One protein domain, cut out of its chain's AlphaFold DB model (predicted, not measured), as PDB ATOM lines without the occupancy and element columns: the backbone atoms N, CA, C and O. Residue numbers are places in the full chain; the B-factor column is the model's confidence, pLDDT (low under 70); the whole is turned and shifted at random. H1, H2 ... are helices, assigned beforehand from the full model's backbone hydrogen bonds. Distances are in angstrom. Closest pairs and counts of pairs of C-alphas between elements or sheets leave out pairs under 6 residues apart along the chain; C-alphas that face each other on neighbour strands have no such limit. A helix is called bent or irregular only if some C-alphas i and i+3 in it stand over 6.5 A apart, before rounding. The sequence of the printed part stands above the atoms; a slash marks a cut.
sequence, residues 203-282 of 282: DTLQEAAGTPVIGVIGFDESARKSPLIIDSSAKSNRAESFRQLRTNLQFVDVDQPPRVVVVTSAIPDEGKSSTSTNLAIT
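Overview. This is residues 203 to 282 of the 282 residues of the protein "Protein tyrosine kinase" of Nakamurella silvestris (UniProt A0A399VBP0). Two helices, H3 and H4, meet almost at right angles like a T, the last part of H4 coming to the middle of H3, and long loops run round them to two short helices, H1 and H2, at the rim of the model. Residues 206 to 211, of which 206 to 209 belong to H1, stick out free of the rest, while residues 251 to 271 make a wide loop from the end of H3 to the start of H4. The printed part has 80 residues with four named helices, in the order H1, H2, H3, H4, and no named strand. The class is all helix, though the named helices hold 35 of the 80 printed residues, under half of them. The whole is compact, with a radius of gyration of the C-alphas of 13.4 A, and the C-alphas span 35 by 28 by 20 A along their three main axes.

Along the chain. The printed part begins at Asp 203, in H1, residues 203 to 209, with C-alpha 203 at (-42.548, 6.005, 39.866). H1 measures 9.8 A from first to last C-alpha. After residues 210 to 220 comes H2, residues 221 to 224, 6.2 A long. H2 is neither bent nor irregular, but only just: C-alphas 221 and 224 are 6.2 A apart. Residues 225 to 236 follow with no named element. H3, residues 237 to 250, is the longest helix with 14 residues, and measures 20.2 A, from C-alpha 237 at (-29.854, -8.541, 29.783) to C-alpha 250 at (-29.141, -9.244, 49.954). Residues 251 to 271 again hold no named element. H4, residues 272 to 281, measures 14.3 A and ends with C-alpha 281 at (-31.154, -20.431, 39.517). Thr 282 is the chain's last residue.

Arrangement. H3 and H4 touch, with 5 pairs of C-alphas within 8 A. Their closest C-alphas are those of Phe 242 and Leu 279, 6.1 A apart. H3 touches H4 with residues 242 to 246 alone. The lines of the two helices stand at 82 degrees, about perpendicular, and their centres are 11.2 A apart. H1 touches no helix: it is apart from H2, from H3 and from H4. H2 touches no helix either, and is apart from H3 and from H4. Every pair of O of residue i and N of residue i+4 is within hydrogen-bond range in H1, H3 and H4. H2, with 4 residues, is too short for such a pair, and its 1 pair of O of residue i and N of residue i+3 is within range.

Size, cuts and confidence. The two C-alphas farthest apart in the domain are those of Lys 225 and Asp 255, at 39.7 A. The first and last printed C-alphas, of Asp 203 and Thr 282, are 26.7 A apart. The printed part runs from 203 to 282 with no cut. The links are long: 11 residues between H1 and H2, 12 between H2 and H3, and 21 between H3 and H4. The C-alphas of residues 225 to 236 lie 12 to 19 A from the mean of the C-alphas, and those of residues 251 to 271 lie 9 to 22 A from it. The mean pLDDT of the printed part, the model's own confidence, is 87.4. Two residues, 232 to 233, are under 70, and they lie in the link between H2 and H3. The mean pLDDT is 87 in H1, 82 in H2, 91 in H3 and 92 in H4.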
ATOM      1  N   ASP A 203     -42.096   4.945  38.956       84.50
ATOM      2  CA  ASP A 203     -42.548   6.005  39.866       84.50
ATOM      3  C   ASP A 203     -44.015   5.808  40.276       84.50
ATOM      4  O   ASP A 203     -44.341   5.796  41.458       84.50
ATOM      5  N   THR A 204     -44.894   5.520  39.304       84.38
ATOM      6  CA  THR A 204     -46.317   5.245  39.577       84.38
ATOM      7  C   THR A 204     -46.522   3.996  40.434       84.38
ATOM      8  O   THR A 204     -47.472   3.933  41.209       84.38
ATOM      9  N   LEU A 205     -45.637   3.000  40.308       88.12
ATOM     10  CA  LEU A 205     -45.668   1.798  41.140       88.12
ATOM     11  C   LEU A 205     -45.194   2.101  42.566       88.12
ATOM     12  O   LEU A 205     -45.819   1.635  43.511       88.12
ATOM     13  N   GLN A 206     -44.123   2.884  42.723       88.06
ATOM     14  CA  GLN A 206     -43.590   3.274  44.031       88.06
ATOM     15  C   GLN A 206     -44.588   4.122  44.820       88.06
ATOM     16  O   GLN A 206     -44.812   3.851  45.998       88.06
ATOM     17  N   GLU A 207     -45.232   5.095  44.171       87.00
ATOM     18  CA  GLU A 207     -46.282   5.914  44.788       87.00
ATOM     19  C   GLU A 207     -47.483   5.065  45.226       87.00
ATOM     20  O   GLU A 207     -47.975   5.222  46.342       87.00
ATOM     21  N   ALA A 208     -47.935   4.133  44.379       87.06
ATOM     22  CA  ALA A 208     -49.080   3.276  44.684       87.06
ATOM     23  C   ALA A 208     -48.775   2.216  45.758       87.06
ATOM     24  O   ALA A 208     -49.632   1.911  46.584       87.06
ATOM     25  N   ALA A 209     -47.570   1.637  45.743       86.94
ATOM     26  CA  ALA A 209     -47.156   0.580  46.665       86.94
ATOM     27  C   ALA A 209     -46.558   1.111  47.978       86.94
ATOM     28  O   ALA A 209     -46.352   0.328  48.907       86.94
ATOM     29  N   GLY A 210     -46.223   2.405  48.056       88.81
ATOM     30  CA  GLY A 210     -45.597   3.034  49.224       88.81
ATOM     31  C   GLY A 210     -44.219   2.467  49.582       88.81
ATOM     32  O   GLY A 210     -43.758   2.634  50.710       88.81
ATOM     33  N   THR A 211     -43.572   1.754  48.657       88.38
ATOM     34  CA  THR A 211     -42.315   1.031  48.883       88.38
ATOM     35  C   THR A 211     -41.380   1.171  47.681       88.38
ATOM     36  O   THR A 211     -41.845   1.311  46.544       88.38
ATOM     37  N   PRO A 212     -40.052   1.158  47.898       86.88
ATOM     38  CA  PRO A 212     -39.089   1.249  46.810       86.88
ATOM     39  C   PRO A 212     -39.106  -0.018  45.950       86.88
ATOM     40  O   PRO A 212     -39.287  -1.137  46.430       86.88
ATOM     41  N   VAL A 213     -38.860   0.157  44.654       90.69
ATOM     42  CA  VAL A 213     -38.779  -0.960  43.706       90.69
ATOM     43  C   VAL A 213     -37.400  -1.612  43.802       90.69
ATOM     44  O   VAL A 213     -36.388  -0.975  43.526       90.69
ATOM     45  N   ILE A 214     -37.375  -2.896  44.166       90.19
ATOM     46  CA  ILE A 214     -36.140  -3.675  44.391       90.19
ATOM     47  C   ILE A 214     -35.456  -4.050  43.066       90.19
ATOM     48  O   ILE A 214     -34.240  -4.223  43.013       90.19
ATOM     49  N   GLY A 215     -36.204  -4.147  41.965       89.62
ATOM     50  CA  GLY A 215     -35.639  -4.408  40.644       89.62
ATOM     51  C   GLY A 215     -36.678  -4.349  39.532       89.62
ATOM     52  O   GLY A 215     -37.874  -4.514  39.773       89.62
ATOM     53  N   VAL A 216     -36.210  -4.121  38.303       90.81
ATOM     54  CA  VAL A 216     -37.038  -4.106  37.091       90.81
ATOM     55  C   VAL A 216     -36.545  -5.200  36.157       90.81
ATOM     56  O   VAL A 216     -35.396  -5.184  35.720       90.81
ATOM     57  N   ILE A 217     -37.418  -6.152  35.840       90.25
ATOM     58  CA  ILE A 217     -37.136  -7.201  34.859       90.25
ATOM     59  C   ILE A 217     -37.773  -6.769  33.540       90.25
ATOM     60  O   ILE A 217     -38.997  -6.691  33.430       90.25
ATOM     61  N   GLY A 218     -36.941  -6.455  32.546       84.38
ATOM     62  CA  GLY A 218     -37.411  -6.060  31.219       84.38
ATOM     63  C   GLY A 218     -38.182  -7.183  30.521       84.38
ATOM     64  O   GLY A 218     -37.885  -8.366  30.703       84.38
ATOM     65  N   PHE A 219     -39.166  -6.810  29.698       84.25
ATOM     66  CA  PHE A 219     -39.864  -7.777  28.856       84.25
ATOM     67  C   PHE A 219     -38.901  -8.336  27.805       84.25
ATOM     68  O   PHE A 219     -38.312  -7.588  27.026       84.25
ATOM     69  N   ASP A 220     -38.772  -9.657  27.782       83.88
ATOM     70  CA  ASP A 220     -37.945 -10.390  26.835       83.88
ATOM     71  C   ASP A 220     -38.838 -11.378  26.086       83.88
ATOM     72  O   ASP A 220     -39.429 -12.279  26.680       83.88
ATOM     73  N   GLU A 221     -38.959 -11.211  24.772       82.69
ATOM     74  CA  GLU A 221     -39.814 -12.061  23.942       82.69
ATOM     75  C   GLU A 221     -39.325 -13.521  23.927       82.69
ATOM     76  O   GLU A 221     -40.125 -14.459  23.848       82.69
ATOM     77  N   SER A 222     -38.012 -13.728  24.093       81.75
ATOM     78  CA  SER A 222     -37.412 -15.061  24.167       81.75
ATOM     79  C   SER A 222     -37.822 -15.822  25.431       81.75
ATOM     80  O   SER A 222     -37.840 -17.053  25.406       81.75
ATOM     81  N   ALA A 223     -38.282 -15.126  26.479       82.62
ATOM     82  CA  ALA A 223     -38.771 -15.719  27.723       82.62
ATOM     83  C   ALA A 223     -39.929 -16.702  27.521       82.62
ATOM     84  O   ALA A 223     -40.102 -17.623  28.313       82.62
ATOM     85  N   ARG A 224     -40.730 -16.521  26.463       82.56
ATOM     86  CA  ARG A 224     -41.833 -17.441  26.144       82.56
ATOM     87  C   ARG A 224     -41.341 -18.782  25.605       82.56
ATOM     88  O   ARG A 224     -42.005 -19.790  25.806       82.56
ATOM     89  N   LYS A 225     -40.203 -18.785  24.904       84.94
ATOM     90  CA  LYS A 225     -39.595 -19.992  24.322       84.94
ATOM     91  C   LYS A 225     -38.605 -20.641  25.290       84.94
ATOM     92  O   LYS A 225     -38.562 -21.860  25.385       84.94
ATOM     93  N   SER A 226     -37.873 -19.814  26.031       85.12
ATOM     94  CA  SER A 226     -36.861 -20.209  27.009       85.12
ATOM     95  C   SER A 226     -37.140 -19.503  28.345       85.12
ATOM     96  O   SER A 226     -36.569 -18.446  28.628       85.12
ATOM     97  N   PRO A 227     -38.064 -20.036  29.167       84.88
ATOM     98  CA  PRO A 227     -38.505 -19.369  30.394       84.88
ATOM     99  C   PRO A 227     -37.449 -19.371  31.503       84.88
ATOM    100  O   PRO A 227     -37.435 -18.442  32.317       84.88
ATOM    101  N   LEU A 228     -36.574 -20.379  31.518       88.12
ATOM    102  CA  LEU A 228     -35.488 -20.529  32.484       88.12
ATOM    103  C   LEU A 228     -34.169 -20.022  31.906       88.12
ATOM    104  O   LEU A 228     -33.834 -20.301  30.755       88.12
ATOM    105  N   ILE A 229     -33.416 -19.297  32.726       85.06
ATOM    106  CA  ILE A 229     -32.119 -18.735  32.371       85.06
ATOM    107  C   ILE A 229     -31.046 -19.780  32.681       85.06
ATOM    108  O   ILE A 229     -30.546 -19.856  33.796       85.06
ATOM    109  N   ILE A 230     -30.701 -20.588  31.680       82.62
ATOM    110  CA  ILE A 230     -29.700 -21.660  31.775       82.62
ATOM    111  C   ILE A 230     -28.659 -21.534  30.655       82.62
ATOM    112  O   ILE A 230     -28.969 -21.054  29.562       82.62
ATOM    113  N   ASP A 231     -27.416 -21.927  30.953       72.50
ATOM    114  CA  ASP A 231     -26.248 -21.992  30.058       72.50
ATOM    115  C   ASP A 231     -26.095 -20.815  29.075       72.50
ATOM    116  O   ASP A 231     -25.464 -19.800  29.380       72.50
ATOM    117  N   SER A 232     -26.679 -20.929  27.878       63.09
ATOM    118  CA  SER A 232     -26.528 -19.978  26.771       63.09
ATOM    119  C   SER A 232     -27.172 -18.609  27.014       63.09
ATOM    120  O   SER A 232     -26.724 -17.617  26.444       63.09
ATOM    121  N   SER A 233     -28.200 -18.516  27.866       68.88
ATOM    122  CA  SER A 233     -28.864 -17.239  28.185       68.88
ATOM    123  C   SER A 233     -28.274 -16.536  29.410       68.88
ATOM    124  O   SER A 233     -28.741 -15.457  29.778       68.88
ATOM    125  N   ALA A 234     -27.243 -17.103  30.044       71.50
ATOM    126  CA  ALA A 234     -26.650 -16.560  31.266       71.50
ATOM    127  C   ALA A 234     -26.019 -15.165  31.078       71.50
ATOM    128  O   ALA A 234     -25.871 -14.424  32.046       71.50
ATOM    129  N   LYS A 235     -25.665 -14.772  29.848       80.88
ATOM    130  CA  LYS A 235     -25.128 -13.433  29.526       80.88
ATOM    131  C   LYS A 235     -26.180 -12.460  28.975       80.88
ATOM    132  O   LYS A 235     -25.821 -11.419  28.436       80.88
ATOM    133  N   SER A 236     -27.463 -12.803  29.052       86.06
ATOM    134  CA  SER A 236     -28.545 -11.936  28.568       86.06
ATOM    135  C   SER A 236     -28.808 -10.758  29.510       86.06
ATOM    136  O   SER A 236     -28.578 -10.850  30.716       86.06
ATOM    137  N   ASN A 237     -29.387  -9.676  28.976       87.12
ATOM    138  CA  ASN A 237     -29.854  -8.541  29.783       87.12
ATOM    139  C   ASN A 237     -30.853  -8.986  30.860       87.12
ATOM    140  O   ASN A 237     -30.825  -8.484  31.977       87.12
ATOM    141  N   ARG A 238     -31.698  -9.976  30.544       88.81
ATOM    142  CA  ARG A 238     -32.647 -10.562  31.491       88.81
ATOM    143  C   ARG A 238     -31.936 -11.260  32.653       88.81
ATOM    144  O   ARG A 238     -32.331 -11.066  33.798       88.81
ATOM    145  N   ALA A 239     -30.887 -12.040  32.376       89.12
ATOM    146  CA  ALA A 239     -30.061 -12.666  33.412       89.12
ATOM    147  C   ALA A 239     -29.410 -11.622  34.320       89.12
ATOM    148  O   ALA A 239     -29.389 -11.792  35.537       89.12
ATOM    149  N   GLU A 240     -28.948 -10.515  33.741       90.62
ATOM    150  CA  GLU A 240     -28.366  -9.427  34.518       90.62
ATOM    151  C   GLU A 240     -29.398  -8.726  35.410       90.62
ATOM    152  O   GLU A 240     -29.116  -8.475  36.579       90.62
ATOM    153  N   SER A 241     -30.632  -8.528  34.931       92.38
ATOM    154  CA  SER A 241     -31.729  -8.024  35.770       92.38
ATOM    155  C   SER A 241     -32.008  -8.929  36.978       92.38
ATOM    156  O   SER A 241     -32.246  -8.427  38.076       92.38
ATOM    157  N   PHE A 242     -31.949 -10.258  36.815       92.69
ATOM    158  CA  PHE A 242     -32.108 -11.200  37.931       92.69
ATOM    159  C   PHE A 242     -30.911 -11.200  38.889       92.69
ATOM    160  O   PHE A 242     -31.113 -11.273  40.102       92.69
ATOM    161  N   ARG A 243     -29.676 -11.051  38.388       90.94
ATOM    162  CA  ARG A 243     -28.492 -10.868  39.246       90.94
ATOM    163  C   ARG A 243     -28.593  -9.597  40.070       90.94
ATOM    164  O   ARG A 243     -28.350  -9.644  41.271       90.94
ATOM    165  N   GLN A 244     -28.989  -8.493  39.443       92.69
ATOM    166  CA  GLN A 244     -29.202  -7.225  40.126       92.69
ATOM    167  C   GLN A 244     -30.297  -7.352  41.191       92.69
ATOM    168  O   GLN A 244     -30.092  -6.917  42.319       92.69
ATOM    169  N   LEU A 245     -31.416  -8.019  40.876       93.12
ATOM    170  CA  LEU A 245     -32.484  -8.297  41.840       93.12
ATOM    171  C   LEU A 245     -31.976  -9.105  43.043       93.12
ATOM    172  O   LEU A 245     -32.262  -8.748  44.183       93.12
ATOM    173  N   ARG A 246     -31.199 -10.168  42.804       91.12
ATOM    174  CA  ARG A 246     -30.600 -10.986  43.866       91.12
ATOM    175  C   ARG A 246     -29.672 -10.168  44.758       91.12
ATOM    176  O   ARG A 246     -29.780 -10.252  45.977       91.12
ATOM    177  N   THR A 247     -28.779  -9.385  44.159       91.06
ATOM    178  CA  THR A 247     -27.861  -8.518  44.900       91.06
ATOM    179  C   THR A 247     -28.644  -7.508  45.735       91.06
ATOM    180  O   THR A 247     -28.404  -7.394  46.930       91.06
ATOM    181  N   ASN A 248     -29.644  -6.842  45.154       91.56
ATOM    182  CA  ASN A 248     -30.470  -5.877  45.877       91.56
ATOM    183  C   ASN A 248     -31.214  -6.520  47.056       91.56
ATOM    184  O   ASN A 248     -31.255  -5.924  48.124       91.56
ATOM    185  N   LEU A 249     -31.732  -7.747  46.907       90.38
ATOM    186  CA  LEU A 249     -32.377  -8.490  47.998       90.38
ATOM    187  C   LEU A 249     -31.430  -8.788  49.170       90.38
ATOM    188  O   LEU A 249     -31.863  -8.740  50.318       90.38
ATOM    189  N   GLN A 250     -30.149  -9.056  48.901       86.94
ATOM    190  CA  GLN A 250     -29.141  -9.244  49.954       86.94
ATOM    191  C   GLN A 250     -28.862  -7.956  50.738       86.94
ATOM    192  O   GLN A 250     -28.440  -8.032  51.885       86.94
ATOM    193  N   PHE A 251     -29.120  -6.793  50.134       87.12
ATOM    194  CA  PHE A 251     -28.908  -5.477  50.740       87.12
ATOM    195  C   PHE A 251     -30.188  -4.820  51.273       87.12
ATOM    196  O   PHE A 251     -30.131  -3.676  51.716       87.12
ATOM    197  N   VAL A 252     -31.334  -5.514  51.258       86.75
ATOM    198  CA  VAL A 252     -32.575  -4.989  51.862       86.75
ATOM    199  C   VAL A 252     -32.418  -4.809  53.373       86.75
ATOM    200  O   VAL A 252     -32.903  -3.823  53.919       86.75
ATOM    201  N   ASP A 253     -31.720  -5.735  54.033       84.06
ATOM    202  CA  ASP A 253     -31.355  -5.653  55.447       84.06
ATOM    203  C   ASP A 253     -29.911  -6.146  55.609       84.06
ATOM    204  O   ASP A 253     -29.614  -7.324  55.402       84.06
ATOM    205  N   VAL A 254     -29.000  -5.217  55.906       83.06
ATOM    206  CA  VAL A 254     -27.557  -5.493  56.008       83.06
ATOM    207  C   VAL A 254     -27.222  -6.212  57.314       83.06
ATOM    208  O   VAL A 254     -26.307  -7.036  57.341       83.06
ATOM    209  N   ASP A 255     -27.973  -5.933  58.379       87.25
ATOM    210  CA  ASP A 255     -27.725  -6.493  59.704       87.25
ATOM    211  C   ASP A 255     -28.342  -7.894  59.829       87.25
ATOM    212  O   ASP A 255     -27.776  -8.779  60.478       87.25
ATOM    213  N   GLN A 256     -29.489  -8.121  59.178       88.00
ATOM    214  CA  GLN A 256     -30.194  -9.402  59.160       88.00
ATOM    215  C   GLN A 256     -30.626  -9.789  57.738       88.00
ATOM    216  O   GLN A 256     -31.806  -9.692  57.392       88.00
ATOM    217  N   PRO A 257     -29.702 -10.301  56.903       83.94
ATOM    218  CA  PRO A 257     -30.012 -10.604  55.514       83.94
ATOM    219  C   PRO A 257     -31.140 -11.645  55.402       83.94
ATOM    220  O   PRO A 257     -31.101 -12.687  56.079       83.94
ATOM    221  N   PRO A 258     -32.144 -11.407  54.537       86.12
ATOM    222  CA  PRO A 258     -33.326 -12.252  54.450       86.12
ATOM    223  C   PRO A 258     -32.971 -13.656  53.943       86.12
ATOM    224  O   PRO A 258     -32.385 -13.828  52.876       86.12
ATOM    225  N   ARG A 259     -33.361 -14.686  54.708       87.88
ATOM    226  CA  ARG A 259     -33.124 -16.108  54.369       87.88
ATOM    227  C   ARG A 259     -34.304 -16.781  53.674       87.88
ATOM    228  O   ARG A 259     -34.130 -17.804  53.021       87.88
ATOM    229  N   VAL A 260     -35.503 -16.229  53.849       90.88
ATOM    230  CA  VAL A 260     -36.750 -16.747  53.285       90.88
ATOM    231  C   VAL A 260     -37.502 -15.574  52.677       90.88
ATOM    232  O   VAL A 260     -37.824 -14.616  53.376       90.88
ATOM    233  N   VAL A 261     -37.769 -15.646  51.374       90.88
ATOM    234  CA  VAL A 261     -38.487 -14.611  50.623       90.88
ATOM    235  C   VAL A 261     -39.705 -15.245  49.968       90.88
ATOM    236  O   VAL A 261     -39.597 -16.271  49.296       90.88
ATOM    237  N   VAL A 262     -40.867 -14.624  50.150       93.94
ATOM    238  CA  VAL A 262     -42.102 -15.018  49.467       93.94
ATOM    239  C   VAL A 262     -42.255 -14.171  48.209       93.94
ATOM    240  O   VAL A 262     -42.252 -12.945  48.279       93.94
ATOM    241  N   VAL A 263     -42.421 -14.823  47.057       93.88
ATOM    242  CA  VAL A 263     -42.716 -14.155  45.780       93.88
ATOM    243  C   VAL A 263     -44.209 -14.290  45.494       93.88
ATOM    244  O   VAL A 263     -44.707 -15.393  45.280       93.88
ATOM    245  N   THR A 264     -44.924 -13.166  45.479       94.00
ATOM    246  CA  THR A 264     -46.370 -13.105  45.216       94.00
ATOM    247  C   THR A 264     -46.700 -12.025  44.185       94.00
ATOM    248  O   THR A 264     -45.813 -11.300  43.737       94.00
ATOM    249  N   SER A 265     -47.956 -11.958  43.750       91.94
ATOM    250  CA  SER A 265     -48.416 -11.020  42.728       91.94
ATOM    251  C   SER A 265     -49.879 -10.620  42.962       91.94
ATOM    252  O   SER A 265     -50.604 -11.332  43.661       91.94
ATOM    253  N   ALA A 266     -50.309  -9.488  42.406       88.12
ATOM    254  CA  ALA A 266     -51.660  -8.958  42.590       88.12
ATOM    255  C   ALA A 266     -52.698  -9.728  41.759       88.12
ATOM    256  O   ALA A 266     -53.830  -9.914  42.204       88.12
ATOM    257  N   ILE A 267     -52.309 -10.208  40.571       89.44
ATOM    258  CA  ILE A 267     -53.178 -10.979  39.667       89.44
ATOM    259  C   ILE A 267     -52.472 -12.225  39.092       89.44
ATOM    260  O   ILE A 267     -51.247 -12.378  39.196       89.44
ATOM    261  N   PRO A 268     -53.215 -13.194  38.518       91.75
ATOM    262  CA  PRO A 268     -52.627 -14.304  37.768       91.75
ATOM    263  C   PRO A 268     -51.727 -13.829  36.614       91.75
ATOM    264  O   PRO A 268     -51.912 -12.742  36.087       91.75
ATOM    265  N   ASP A 269     -50.758 -14.664  36.227       87.69
ATOM    266  CA  ASP A 269     -49.869 -14.442  35.068       87.69
ATOM    267  C   ASP A 269     -48.902 -13.229  35.115       87.69
ATOM    268  O   ASP A 269     -48.283 -12.875  34.119       87.69
ATOM    269  N   GLU A 270     -48.647 -12.639  36.287       89.00
ATOM    270  CA  GLU A 270     -47.617 -11.581  36.452       89.00
ATOM    271  C   GLU A 270     -46.171 -12.107  36.551       89.00
ATOM    272  O   GLU A 270     -45.255 -11.402  36.965       89.00
ATOM    273  N   GLY A 271     -45.938 -13.378  36.220       89.44
ATOM    274  CA  GLY A 271     -44.587 -13.941  36.197       89.44
ATOM    275  C   GLY A 271     -44.013 -14.375  37.551       89.44
ATOM    276  O   GLY A 271     -42.859 -14.778  37.586       89.44
ATOM    277  N   LYS A 272     -44.785 -14.405  38.648       93.50
ATOM    278  CA  LYS A 272     -44.340 -14.886  39.983       93.50
ATOM    279  C   LYS A 272     -43.591 -16.236  39.970       93.50
ATOM    280  O   LYS A 272     -42.525 -16.351  40.577       93.50
ATOM    281  N   SER A 273     -44.083 -17.239  39.235       92.19
ATOM    282  CA  SER A 273     -43.383 -18.526  39.070       92.19
ATOM    283  C   SER A 273     -42.079 -18.366  38.284       92.19
ATOM    284  O   SER A 273     -41.040 -18.852  38.707       92.19
ATOM    285  N   SER A 274     -42.093 -17.605  37.186       91.56
ATOM    286  CA  SER A 274     -40.878 -17.328  36.410       91.56
ATOM    287  C   SER A 274     -39.837 -16.573  37.237       91.56
ATOM    288  O   SER A 274     -38.649 -16.862  37.118       91.56
ATOM    289  N   THR A 275     -40.258 -15.606  38.049       93.50
ATOM    290  CA  THR A 275     -39.371 -14.790  38.878       93.50
ATOM    291  C   THR A 275     -38.757 -15.627  39.990       93.50
ATOM    292  O   THR A 275     -37.543 -15.611  40.141       93.50
ATOM    293  N   SER A 276     -39.561 -16.411  40.714       94.56
ATOM    294  CA  SER A 276     -39.059 -17.287  41.782       94.56
ATOM    295  C   SER A 276     -38.095 -18.355  41.264       94.56
ATOM    296  O   SER A 276     -37.028 -18.533  41.846       94.56
ATOM    297  N   THR A 277     -38.405 -19.027  40.148       93.00
ATOM    298  CA  THR A 277     -37.513 -20.062  39.604       93.00
ATOM    299  C   THR A 277     -36.216 -19.474  39.057       93.00
ATOM    300  O   THR A 277     -35.148 -20.000  39.352       93.00
ATOM    301  N   ASN A 278     -36.266 -18.367  38.307       92.38
ATOM    302  CA  ASN A 278     -35.037 -17.752  37.797       92.38
ATOM    303  C   ASN A 278     -34.195 -17.148  38.923       92.38
ATOM    304  O   ASN A 278     -32.984 -17.327  38.916       92.38
ATOM    305  N   LEU A 279     -34.808 -16.519  39.928       91.62
ATOM    306  CA  LEU A 279     -34.082 -16.015  41.095       91.62
ATOM    307  C   LEU A 279     -33.387 -17.143  41.876       91.62
ATOM    308  O   LEU A 279     -32.301 -16.925  42.395       91.62
ATOM    309  N   ALA A 280     -33.981 -18.340  41.929       90.44
ATOM    310  CA  ALA A 280     -33.364 -19.508  42.556       90.44
ATOM    311  C   ALA A 280     -32.194 -20.093  41.742       90.44
ATOM    312  O   ALA A 280     -31.281 -20.672  42.324       90.44
ATOM    313  N   ILE A 281     -32.228 -19.966  40.410       89.00
ATOM    314  CA  ILE A 281     -31.154 -20.431  39.517       89.00
ATOM    315  C   ILE A 281     -29.959 -19.468  39.524       89.00
ATOM    316  O   ILE A 281     -28.819 -19.914  39.396       89.00
ATOM    317  N   THR A 282     -30.225 -18.161  39.594       80.69
ATOM    318  CA  THR A 282     -29.222 -17.123  39.304       80.69
ATOM    319  C   THR A 282     -28.267 -16.904  40.458       80.69
ATOM    320  O   THR A 282     -27.050 -16.788  40.176       80.69
TER     321      THR A 282